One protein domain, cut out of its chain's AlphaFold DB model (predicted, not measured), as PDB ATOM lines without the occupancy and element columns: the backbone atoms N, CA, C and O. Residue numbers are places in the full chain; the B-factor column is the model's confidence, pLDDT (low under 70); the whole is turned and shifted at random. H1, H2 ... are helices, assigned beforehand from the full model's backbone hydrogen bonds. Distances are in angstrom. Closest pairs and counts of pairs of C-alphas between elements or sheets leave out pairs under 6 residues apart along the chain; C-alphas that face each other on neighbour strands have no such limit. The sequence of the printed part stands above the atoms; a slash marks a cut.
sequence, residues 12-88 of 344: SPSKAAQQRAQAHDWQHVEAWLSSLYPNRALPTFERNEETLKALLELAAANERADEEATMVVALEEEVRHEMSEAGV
ATOM      1  N   SER A  12      98.456 117.059 100.470       49.88
ATOM      2  CA  SER A  12      97.566 115.975 100.895       49.88
ATOM      3  C   SER A  12      98.222 115.260 102.089       49.88
ATOM      4  O   SER A  12      99.403 114.914 101.967       49.88
ATOM      5  N   PRO A  13      97.522 115.037 103.221       66.25
ATOM      6  CA  PRO A  13      98.093 114.435 104.433       66.25
ATOM      7  C   PRO A  13      98.906 113.162 104.162       66.25
ATOM      8  O   PRO A  13      99.903 112.903 104.827       66.25
ATOM      9  N   SER A  14      98.534 112.423 103.114       64.06
ATOM     10  CA  SER A  14      99.259 111.255 102.612       64.06
ATOM     11  C   SER A  14     100.665 111.583 102.070       64.06
ATOM     12  O   SER A  14     101.636 110.933 102.447       64.06
ATOM     13  N   LYS A  15     100.825 112.649 101.271       74.31
ATOM     14  CA  LYS A  15     102.140 113.095 100.766       74.31
ATOM     15  C   LYS A  15     103.011 113.692 101.871       74.31
ATOM     16  O   LYS A  15     104.212 113.448 101.906       74.31
ATOM     17  N   ALA A  16     102.404 114.439 102.791       75.69
ATOM     18  CA  ALA A  16     103.118 115.002 103.934       75.69
ATOM     19  C   ALA A  16     103.576 113.911 104.925       75.69
ATOM     20  O   ALA A  16     104.604 114.065 105.578       75.69
ATOM     21  N   ALA A  17     102.833 112.808 105.056       78.19
ATOM     22  CA  ALA A  17     103.250 111.647 105.840       78.19
ATOM     23  C   ALA A  17     104.399 110.883 105.160       78.19
ATOM     24  O   ALA A  17     105.379 110.556 105.821       78.19
ATOM     25  N   GLN A  18     104.325 110.677 103.840       81.38
ATOM     26  CA  GLN A  18     105.389 110.025 103.063       81.38
ATOM     27  C   GLN A  18     106.712 110.797 103.118       81.38
ATOM     28  O   GLN A  18     107.758 110.194 103.328       81.38
ATOM     29  N   GLN A  19     106.677 112.128 103.012       81.75
ATOM     30  CA  GLN A  19     107.883 112.954 103.146       81.75
ATOM     31  C   GLN A  19     108.499 112.870 104.546       81.75
ATOM     32  O   GLN A  19     109.719 112.853 104.676       81.75
ATOM     33  N   ARG A  20     107.671 112.793 105.598       83.00
ATOM     34  CA  ARG A  20     108.152 112.605 106.976       83.00
ATOM     35  C   ARG A  20     108.766 111.220 107.181       83.00
ATOM     36  O   ARG A  20     109.802 111.135 107.829       83.00
ATOM     37  N   ALA A  21     108.164 110.175 106.612       82.75
ATOM     38  CA  ALA A  21     108.710 108.819 106.645       82.75
ATOM     39  C   ALA A  21     110.064 108.750 105.922       82.75
ATOM     40  O   ALA A  21     111.057 108.372 106.527       82.75
ATOM     41  N   GLN A  22     110.144 109.262 104.690       85.75
ATOM     42  CA  GLN A  22     111.407 109.321 103.947       85.75
ATOM     43  C   GLN A  22     112.473 110.153 104.674       85.75
ATOM     44  O   GLN A  22     113.645 109.793 104.664       85.75
ATOM     45  N   ALA A  23     112.096 111.260 105.320       86.31
ATOM     46  CA  ALA A  23     113.031 112.059 106.111       86.31
ATOM     47  C   ALA A  23     113.567 111.295 107.334       86.31
ATOM     48  O   ALA A  23     114.747 111.422 107.651       86.31
ATOM     49  N   HIS A  24     112.724 110.502 107.998       87.25
ATOM     50  CA  HIS A  24     113.138 109.629 109.096       87.25
ATOM     51  C   HIS A  24     114.086 108.524 108.609       87.25
ATOM     52  O   HIS A  24     115.128 108.297 109.220       87.25
ATOM     53  N   ASP A  25     113.780 107.901 107.474       91.25
ATOM     54  CA  ASP A  25     114.624 106.866 106.875       91.25
ATOM     55  C   ASP A  25     116.007 107.419 106.494       91.25
ATOM     56  O   ASP A  25     117.034 106.797 106.766       91.25
ATOM     57  N   TRP A  26     116.060 108.640 105.950       90.50
ATOM     58  CA  TRP A  26     117.323 109.335 105.694       90.50
ATOM     59  C   TRP A  26     118.104 109.648 106.974       90.50
ATOM     60  O   TRP A  26     119.323 109.506 106.976       90.50
ATOM     61  N   GLN A  27     117.435 110.043 108.060       90.31
ATOM     62  CA  GLN A  27     118.092 110.275 109.351       90.31
ATOM     63  C   GLN A  27     118.679 108.987 109.932       90.31
ATOM     64  O   GLN A  27     119.788 109.014 110.460       90.31
ATOM     65  N   HIS A  28     117.967 107.865 109.811       91.44
ATOM     66  CA  HIS A  28     118.467 106.559 110.232       91.44
ATOM     67  C   HIS A  28     119.713 106.156 109.429       91.44
ATOM     68  O   HIS A  28     120.740 105.827 110.020       91.44
ATOM     69  N   VAL A  29     119.676 106.294 108.098       90.31
ATOM     70  CA  VAL A  29     120.839 106.035 107.232       90.31
ATOM     71  C   VAL A  29     122.007 106.976 107.547       90.31
ATOM     72  O   VAL A  29     123.149 106.532 107.584       90.31
ATOM     73  N   GLU A  30     121.765 108.264 107.803       88.12
ATOM     74  CA  GLU A  30     122.819 109.216 108.185       88.12
ATOM     75  C   GLU A  30     123.447 108.871 109.543       88.12
ATOM     76  O   GLU A  30     124.669 108.925 109.677       88.12
ATOM     77  N   ALA A  31     122.638 108.475 110.531       89.94
ATOM     78  CA  ALA A  31     123.125 108.021 111.830       89.94
ATOM     79  C   ALA A  31     123.974 106.747 111.690       89.94
ATOM     80  O   ALA A  31     125.086 106.695 112.220       89.94
ATOM     81  N   TRP A  32     123.506 105.770 110.912       91.06
ATOM     82  CA  TRP A  32     124.230 104.532 110.609       91.06
ATOM     83  C   TRP A  32     125.532 104.780 109.828       91.06
ATOM     84  O   TRP A  32     126.594 104.276 110.180       91.06
ATOM     85  N   LEU A  33     125.520 105.643 108.811       87.56
ATOM     86  CA  LEU A  33     126.745 106.022 108.106       87.56
ATOM     87  C   LEU A  33     127.715 106.788 109.021       87.56
ATOM     88  O   LEU A  33     128.929 106.632 108.901       87.56
ATOM     89  N   SER A  34     127.210 107.602 109.950       88.38
ATOM     90  CA  SER A  34     128.060 108.316 110.905       88.38
ATOM     91  C   SER A  34     128.755 107.381 111.901       88.38
ATOM     92  O   SER A  34     129.900 107.647 112.267       88.38
ATOM     93  N   SER A  35     128.110 106.273 112.291       88.56
ATOM     94  CA  SER A  35     128.732 105.253 113.143       88.56
ATOM     95  C   SER A  35     129.777 104.431 112.383       88.56
ATOM     96  O   SER A  35     130.814 104.103 112.955       88.56
ATOM     97  N   LEU A  36     129.564 104.174 111.087       86.38
ATOM     98  CA  LEU A  36     130.512 103.481 110.201       86.38
ATOM     99  C   LEU A  36     131.765 104.305 109.859       86.38
ATOM    100  O   LEU A  36     132.832 103.737 109.620       86.38
ATOM    101  N   TYR A  37     131.660 105.637 109.826       85.44
ATOM    102  CA  TYR A  37     132.762 106.541 109.473       85.44
ATOM    103  C   TYR A  37     133.146 107.491 110.622       85.44
ATOM    104  O   TYR A  37     133.065 108.716 110.462       85.44
ATOM    105  N   PRO A  38     133.651 106.983 111.763       81.25
ATOM    106  CA  PRO A  38     134.135 107.852 112.825       81.25
ATOM    107  C   PRO A  38     135.321 108.677 112.301       81.25
ATOM    108  O   PRO A  38     136.351 108.143 111.889       81.25
ATOM    109  N   ASN A  39     135.181 110.005 112.318       77.50
ATOM    110  CA  ASN A  39     136.190 110.989 111.891       77.50
ATOM    111  C   ASN A  39     136.475 111.085 110.376       77.50
ATOM    112  O   ASN A  39     137.459 111.719 109.984       77.50
ATOM    113  N   ARG A  40     135.629 110.520 109.503       78.25
ATOM    114  CA  ARG A  40     135.694 110.749 108.046       78.25
ATOM    115  C   ARG A  40     134.467 111.511 107.560       78.25
ATOM    116  O   ARG A  40     133.357 111.275 108.018       78.25
ATOM    117  N   ALA A  41     134.668 112.426 106.611       75.06
ATOM    118  CA  ALA A  41     133.551 113.067 105.930       75.06
ATOM    119  C   ALA A  41     132.818 112.018 105.085       75.06
ATOM    120  O   ALA A  41     133.454 111.293 104.316       75.06
ATOM    121  N   LEU A  42     131.496 111.948 105.248       75.44
ATOM    122  CA  LEU A  42     130.644 111.055 104.473       75.44
ATOM    123  C   LEU A  42     130.867 111.310 102.973       75.44
ATOM    124  O   LEU A  42     130.811 112.468 102.544       75.44
ATOM    125  N   PRO A  43     131.132 110.264 102.168       78.19
ATOM    126  CA  PRO A  43     131.195 110.400 100.721       78.19
ATOM    127  C   PRO A  43     129.908 111.042 100.198       78.19
ATOM    128  O   PRO A  43     128.812 110.668 100.606       78.19
ATOM    129  N   THR A  44     130.020 112.021  99.301       77.69
ATOM    130  CA  THR A  44     128.839 112.642  98.693       77.69
ATOM    131  C   THR A  44     128.169 111.641  97.762       77.69
ATOM    132  O   THR A  44     128.803 111.173  96.817       77.69
ATOM    133  N   PHE A  45     126.898 111.339  97.999       81.81
ATOM    134  CA  PHE A  45     126.099 110.467  97.141       81.81
ATOM    135  C   PHE A  45     124.787 111.150  96.749       81.81
ATOM    136  O   PHE A  45     124.313 112.075  97.417       81.81
ATOM    137  N   GLU A  46     124.216 110.717  95.628       84.69
ATOM    138  CA  GLU A  46     122.928 111.217  95.156       84.69
ATOM    139  C   GLU A  46     121.807 110.717  96.067       84.69
ATOM    140  O   GLU A  46     121.690 109.520  96.307       84.69
ATOM    141  N   ARG A  47     120.967 111.628  96.566       81.25
ATOM    142  CA  ARG A  47     119.803 111.289  97.395       81.25
ATOM    143  C   ARG A  47     118.623 110.900  96.508       81.25
ATOM    144  O   ARG A  47     117.704 111.690  96.308       81.25
ATOM    145  N   ASN A  48     118.674 109.687  95.970       89.25
ATOM    146  CA  ASN A  48     117.607 109.085  95.171       89.25
ATOM    147  C   ASN A  48     116.809 108.060  96.002       89.25
ATOM    148  O   ASN A  48     117.319 107.482  96.962       89.25
ATOM    149  N   GLU A  49     115.560 107.785  95.625       85.81
ATOM    150  CA  GLU A  49     114.719 106.788  96.316       85.81
ATOM    151  C   GLU A  49     115.315 105.370  96.226       85.81
ATOM    152  O   GLU A  49     115.360 104.646  97.217       85.81
ATOM    153  N   GLU A  50     115.902 105.028  95.076       84.44
ATOM    154  CA  GLU A  50     116.658 103.782  94.879       84.44
ATOM    155  C   GLU A  50     117.874 103.690  95.813       84.44
ATOM    156  O   GLU A  50     118.159 102.632  96.370       84.44
ATOM    157  N   THR A  51     118.578 104.807  96.038       88.62
ATOM    158  CA  THR A  51     119.730 104.831  96.954       88.62
ATOM    159  C   THR A  51     119.305 104.733  98.411       88.62
ATOM    160  O   THR A  51     119.985 104.070  99.181       88.62
ATOM    161  N   LEU A  52     118.170 105.333  98.787       89.12
ATOM    162  CA  LEU A  52     117.610 105.184 100.130       89.12
ATOM    163  C   LEU A  52     117.271 103.719 100.396       89.12
ATOM    164  O   LEU A  52     117.681 103.166 101.409       89.12
ATOM    165  N   LYS A  53     116.574 103.079  99.451       91.44
ATOM    166  CA  LYS A  53     116.203 101.671  99.557       91.44
ATOM    167  C   LYS A  53     117.431 100.763  99.652       91.44
ATOM    168  O   LYS A  53     117.492  99.939 100.556       91.44
ATOM    169  N   ALA A  54     118.420 100.950  98.780       92.50
ATOM    170  CA  ALA A  54     119.652 100.164  98.812       92.50
ATOM    171  C   ALA A  54     120.445 100.361 100.119       92.50
ATOM    172  O   ALA A  54     120.979  99.398 100.662       92.50
ATOM    173  N   LEU A  55     120.513 101.592 100.642       90.75
ATOM    174  CA  LEU A  55     121.200 101.883 101.905       90.75
ATOM    175  C   LEU A  55     120.453 101.318 103.117       90.75
ATOM    176  O   LEU A  55     121.106 100.830 104.028       90.75
ATOM    177  N   LEU A  56     119.118 101.329 103.121       92.56
ATOM    178  CA  LEU A  56     118.317 100.683 104.165       92.56
ATOM    179  C   LEU A  56     118.470  99.161 104.144       92.56
ATOM    180  O   LEU A  56     118.629  98.549 105.195       92.56
ATOM    181  N   GLU A  57     118.444  98.544 102.960       94.81
ATOM    182  CA  GLU A  57     118.678  97.104 102.815       94.81
ATOM    183  C   GLU A  57     120.081  96.721 103.303       94.81
ATOM    184  O   GLU A  57     120.234  95.722 104.002       94.81
ATOM    185  N   LEU A  58     121.094  97.538 102.994       92.94
ATOM    186  CA  LEU A  58     122.460  97.324 103.464       92.94
ATOM    187  C   LEU A  58     122.601  97.542 104.976       92.94
ATOM    188  O   LEU A  58     123.267  96.751 105.637       92.94
ATOM    189  N   ALA A  59     121.969  98.581 105.528       92.19
ATOM    190  CA  ALA A  59     121.953  98.829 106.965       92.19
ATOM    191  C   ALA A  59     121.315  97.658 107.718       92.19
ATOM    192  O   ALA A  59     121.940  97.107 108.616       92.19
ATOM    193  N   ALA A  60     120.144  97.196 107.274       93.25
ATOM    194  CA  ALA A  60     119.463  96.045 107.859       93.25
ATOM    195  C   ALA A  60     120.252  94.732 107.700       93.25
ATOM    196  O   ALA A  60     120.193  93.863 108.569       93.25
ATOM    197  N   ALA A  61     120.981  94.556 106.592       94.44
ATOM    198  CA  ALA A  61     121.852  93.400 106.396       94.44
ATOM    199  C   ALA A  61     123.066  93.430 107.336       94.44
ATOM    200  O   ALA A  61     123.412  92.394 107.897       94.44
ATOM    201  N   ASN A  62     123.674  94.603 107.536       93.81
ATOM    202  CA  ASN A  62     124.764  94.779 108.492       93.81
ATOM    203  C   ASN A  62     124.283  94.564 109.931       93.81
ATOM    204  O   ASN A  62     124.908  93.798 110.648       93.81
ATOM    205  N   GLU A  63     123.154  95.159 110.329       92.44
ATOM    206  CA  GLU A  63     122.579  94.957 111.667       92.44
ATOM    207  C   GLU A  63     122.274  93.476 111.930       92.44
ATOM    208  O   GLU A  63     122.647  92.950 112.973       92.44
ATOM    209  N   ARG A  64     121.687  92.765 110.955       93.75
ATOM    210  CA  ARG A  64     121.478  91.312 111.058       93.75
ATOM    211  C   ARG A  64     122.801  90.556 111.216       93.75
ATOM    212  O   ARG A  64     122.870  89.639 112.026       93.75
ATOM    213  N   ALA A  65     123.828  90.909 110.446       93.81
ATOM    214  CA  ALA A  65     125.130  90.254 110.537       93.81
ATOM    215  C   ALA A  65     125.806  90.506 111.897       93.81
ATOM    216  O   ALA A  65     126.379  89.585 112.475       93.81
ATOM    217  N   ASP A  66     125.694  91.723 112.431       91.12
ATOM    218  CA  ASP A  66     126.218  92.088 113.749       91.12
ATOM    219  C   ASP A  66     125.471  91.348 114.876       91.12
ATOM    220  O   ASP A  66     126.092  90.851 115.820       91.12
ATOM    221  N   GLU A  67     124.143  91.214 114.771       93.94
ATOM    222  CA  GLU A  67     123.323  90.408 115.686       93.94
ATOM    223  C   GLU A  67     123.708  88.925 115.633       93.94
ATOM    224  O   GLU A  67     123.914  88.306 116.676       93.94
ATOM    225  N   GLU A  68     123.846  88.352 114.434       92.88
ATOM    226  CA  GLU A  68     124.279  86.965 114.237       92.88
ATOM    227  C   GLU A  68     125.668  86.722 114.837       92.88
ATOM    228  O   GLU A  68     125.845  85.766 115.591       92.88
ATOM    229  N   ALA A  69     126.629  87.615 114.589       91.00
ATOM    230  CA  ALA A  69     127.963  87.533 115.179       91.00
ATOM    231  C   ALA A  69     127.914  87.601 116.714       91.00
ATOM    232  O   ALA A  69     128.565  86.806 117.394       91.00
ATOM    233  N   THR A  70     127.095  88.496 117.271       94.88
ATOM    234  CA  THR A  70     126.908  88.616 118.725       94.88
ATOM    235  C   THR A  70     126.282  87.350 119.319       94.88
ATOM    236  O   THR A  70     126.708  86.890 120.378       94.88
ATOM    237  N   MET A  71     125.302  86.749 118.635       93.19
ATOM    238  CA  MET A  71     124.678  85.491 119.058       93.19
ATOM    239  C   MET A  71     125.652  84.313 119.018       93.19
ATOM    240  O   MET A  71     125.625  83.488 119.929       93.19
ATOM    241  N   VAL A  72     126.509  84.230 117.997       92.50
ATOM    242  CA  VAL A  72     127.535  83.180 117.902       92.50
ATOM    243  C   VAL A  72     128.507  83.285 119.073       92.50
ATOM    244  O   VAL A  72     128.723  82.291 119.758       92.50
ATOM    245  N   VAL A  73     129.010  84.486 119.370       93.81
ATOM    246  CA  VAL A  73     129.913  84.703 120.513       93.81
ATOM    247  C   VAL A  73     129.240  84.323 121.835       93.81
ATOM    248  O   VAL A  73     129.827  83.596 122.631       93.81
ATOM    249  N   ALA A  74     127.993  84.749 122.058       93.88
ATOM    250  CA  ALA A  74     127.258  84.410 123.277       93.88
ATOM    251  C   ALA A  74     127.010  82.896 123.415       93.88
ATOM    252  O   ALA A  74     127.125  82.344 124.507       93.88
ATOM    253  N   LEU A  75     126.698  82.212 122.311       93.19
ATOM    254  CA  LEU A  75     126.519  80.761 122.299       93.19
ATOM    255  C   LEU A  75     127.836  80.032 122.576       93.19
ATOM    256  O   LEU A  75     127.849  79.074 123.341       93.19
ATOM    257  N   GLU A  76     128.949  80.482 121.997       89.00
ATOM    258  CA  GLU A  76     130.272  79.922 122.284       89.00
ATOM    259  C   GLU A  76     130.669  80.105 123.753       89.00
ATOM    260  O   GLU A  76     131.279  79.212 124.345       89.00
ATOM    261  N   GLU A  77     130.350  81.253 124.353       90.38
ATOM    262  CA  GLU A  77     130.565  81.509 125.777       90.38
ATOM    263  C   GLU A  77     129.727  80.586 126.664       90.38
ATOM    264  O   GLU A  77     130.286  79.981 127.579       90.38
ATOM    265  N   GLU A  78     128.439  80.409 126.360       88.94
ATOM    266  CA  GLU A  78     127.554  79.518 127.116       88.94
ATOM    267  C   GLU A  78     127.988  78.053 126.989       88.94
ATOM    268  O   GLU A  78     128.157  77.370 127.993       88.94
ATOM    269  N   VAL A  79     128.278  77.583 125.770       89.38
ATOM    270  CA  VAL A  79     128.777  76.217 125.534       89.38
ATOM    271  C   VAL A  79     130.080  75.979 126.300       89.38
ATOM    272  O   VAL A  79     130.249  74.940 126.937       89.38
ATOM    273  N   ARG A  80     130.999  76.954 126.298       82.62
ATOM    274  CA  ARG A  80     132.249  76.876 127.068       82.62
ATOM    275  C   ARG A  80     131.983  76.837 128.573       82.62
ATOM    276  O   ARG A  80     132.648  76.081 129.281       82.62
ATOM    277  N   HIS A  81     131.028  77.629 129.057       85.06
ATOM    278  CA  HIS A  81     130.632  77.648 130.461       85.06
ATOM    279  C   HIS A  81     130.039  76.298 130.885       85.06
ATOM    280  O   HIS A  81     130.545  75.696 131.830       85.06
ATOM    281  N   GLU A  82     129.068  75.765 130.142       85.50
ATOM    282  CA  GLU A  82     128.449  74.459 130.399       85.50
ATOM    283  C   GLU A  82     129.476  73.317 130.382       85.50
ATOM    284  O   GLU A  82     129.468  72.452 131.260       85.50
ATOM    285  N   MET A  83     130.409  73.329 129.425       76.12
ATOM    286  CA  MET A  83     131.496  72.347 129.342       76.12
ATOM    287  C   MET A  83     132.442  72.421 130.552       76.12
ATOM    288  O   MET A  83     132.902  71.384 131.038       76.12
ATOM    289  N   SER A  84     132.705  73.626 131.068       75.69
ATOM    290  CA  SER A  84     133.512  73.824 132.278       75.69
ATOM    291  C   SER A  84     132.774  73.415 133.562       75.69
ATOM    292  O   SER A  84     133.362  72.779 134.437       75.69
ATOM    293  N   GLU A  85     131.474  73.713 133.656       76.38
ATOM    294  CA  GLU A  85     130.622  73.429 134.816       76.38
ATOM    295  C   GLU A  85     130.290  71.937 134.931       76.38
ATOM    296  O   GLU A  85     130.238  71.389 136.034       76.38
ATOM    297  N   ALA A  86     130.160  71.242 133.798       72.56
ATOM    298  CA  ALA A  86     129.959  69.798 133.757       72.56
ATOM    299  C   ALA A  86     131.130  69.002 134.368       72.56
ATOM    300  O   ALA A  86     130.988  67.799 134.588       72.56
ATOM    301  N   GLY A  87     132.286  69.623 134.644       59.25
ATOM    302  CA  GLY A  87     133.409  69.009 135.366       59.25
ATOM    303  C   GLY A  87     134.100  67.842 134.646       59.25
ATOM    304  O   GLY A  87     135.130  67.370 135.121       59.25
ATOM    305  N   VAL A  88     133.585  67.415 133.488       56.06
ATOM    306  CA  VAL A  88     134.127  66.346 132.628       56.06
ATOM    307  C   VAL A  88     135.539  66.680 132.145       56.06
ATOM    308  O   VAL A  88     136.334  65.788 131.893       56.06
TER     309      VAL A  88
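What this domain is: This is residues 12 to 88 of the 344 residues of an uncharacterized protein of Lasiodiplodia theobromae (UniProt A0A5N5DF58). Two helices cross as a lopsided X: the long H2, near its beginning, crosses the shorter H1, and the rest of H2 sticks out from residue 64 on as a long free arm. A long loop, residues 37 to 48, folds back from the end of H1 to the beginning of H2. The printed part has 77 residues with two named helices, H1 then H2, and no named strand; the class is all helix. The whole is extended, with a radius of gyration of the C-alphas of 19.8 A and spans of 68 by 33 by 17 A.

Where its parts are: Find C-alpha 49 at (114.719, 106.788, 96.316); from there H2, residues 49 to 85, runs 53.4 A to C-alpha 85 at (130.622, 73.429, 134.816). Then go back to C-alpha 13 at (98.093, 114.435, 104.433), where H1, residues 13 to 36, begins; its first and last C-alphas are 34.7 A apart.

How they stand to each other: Look at residues 52 to 59 of H2, the part of it that touches H1, and at residues 25 to 32, the part of H1 that touches H2. The closest C-alphas of the two helices are those of Val 29 and Leu 56, 6.7 A apart. Their lines stand at a steep tilt of 51 degrees, and they run the same way. In the backbones of H1 and H2, every O i to N i+4 pair is within hydrogen-bond range.

The domain as a whole: The two C-alphas farthest apart are those of Ser 12 and Val 88, at 69.3 A. Residues 12 to 21, 35 to 41 and 64 to 88 stand free. The link from H1 to H2 is long, with 12 residues, and the printed part has no cut. The mean pLDDT of the printed part is 85.1; look for values under 70 at residues 12 to 14 and 87 to 88.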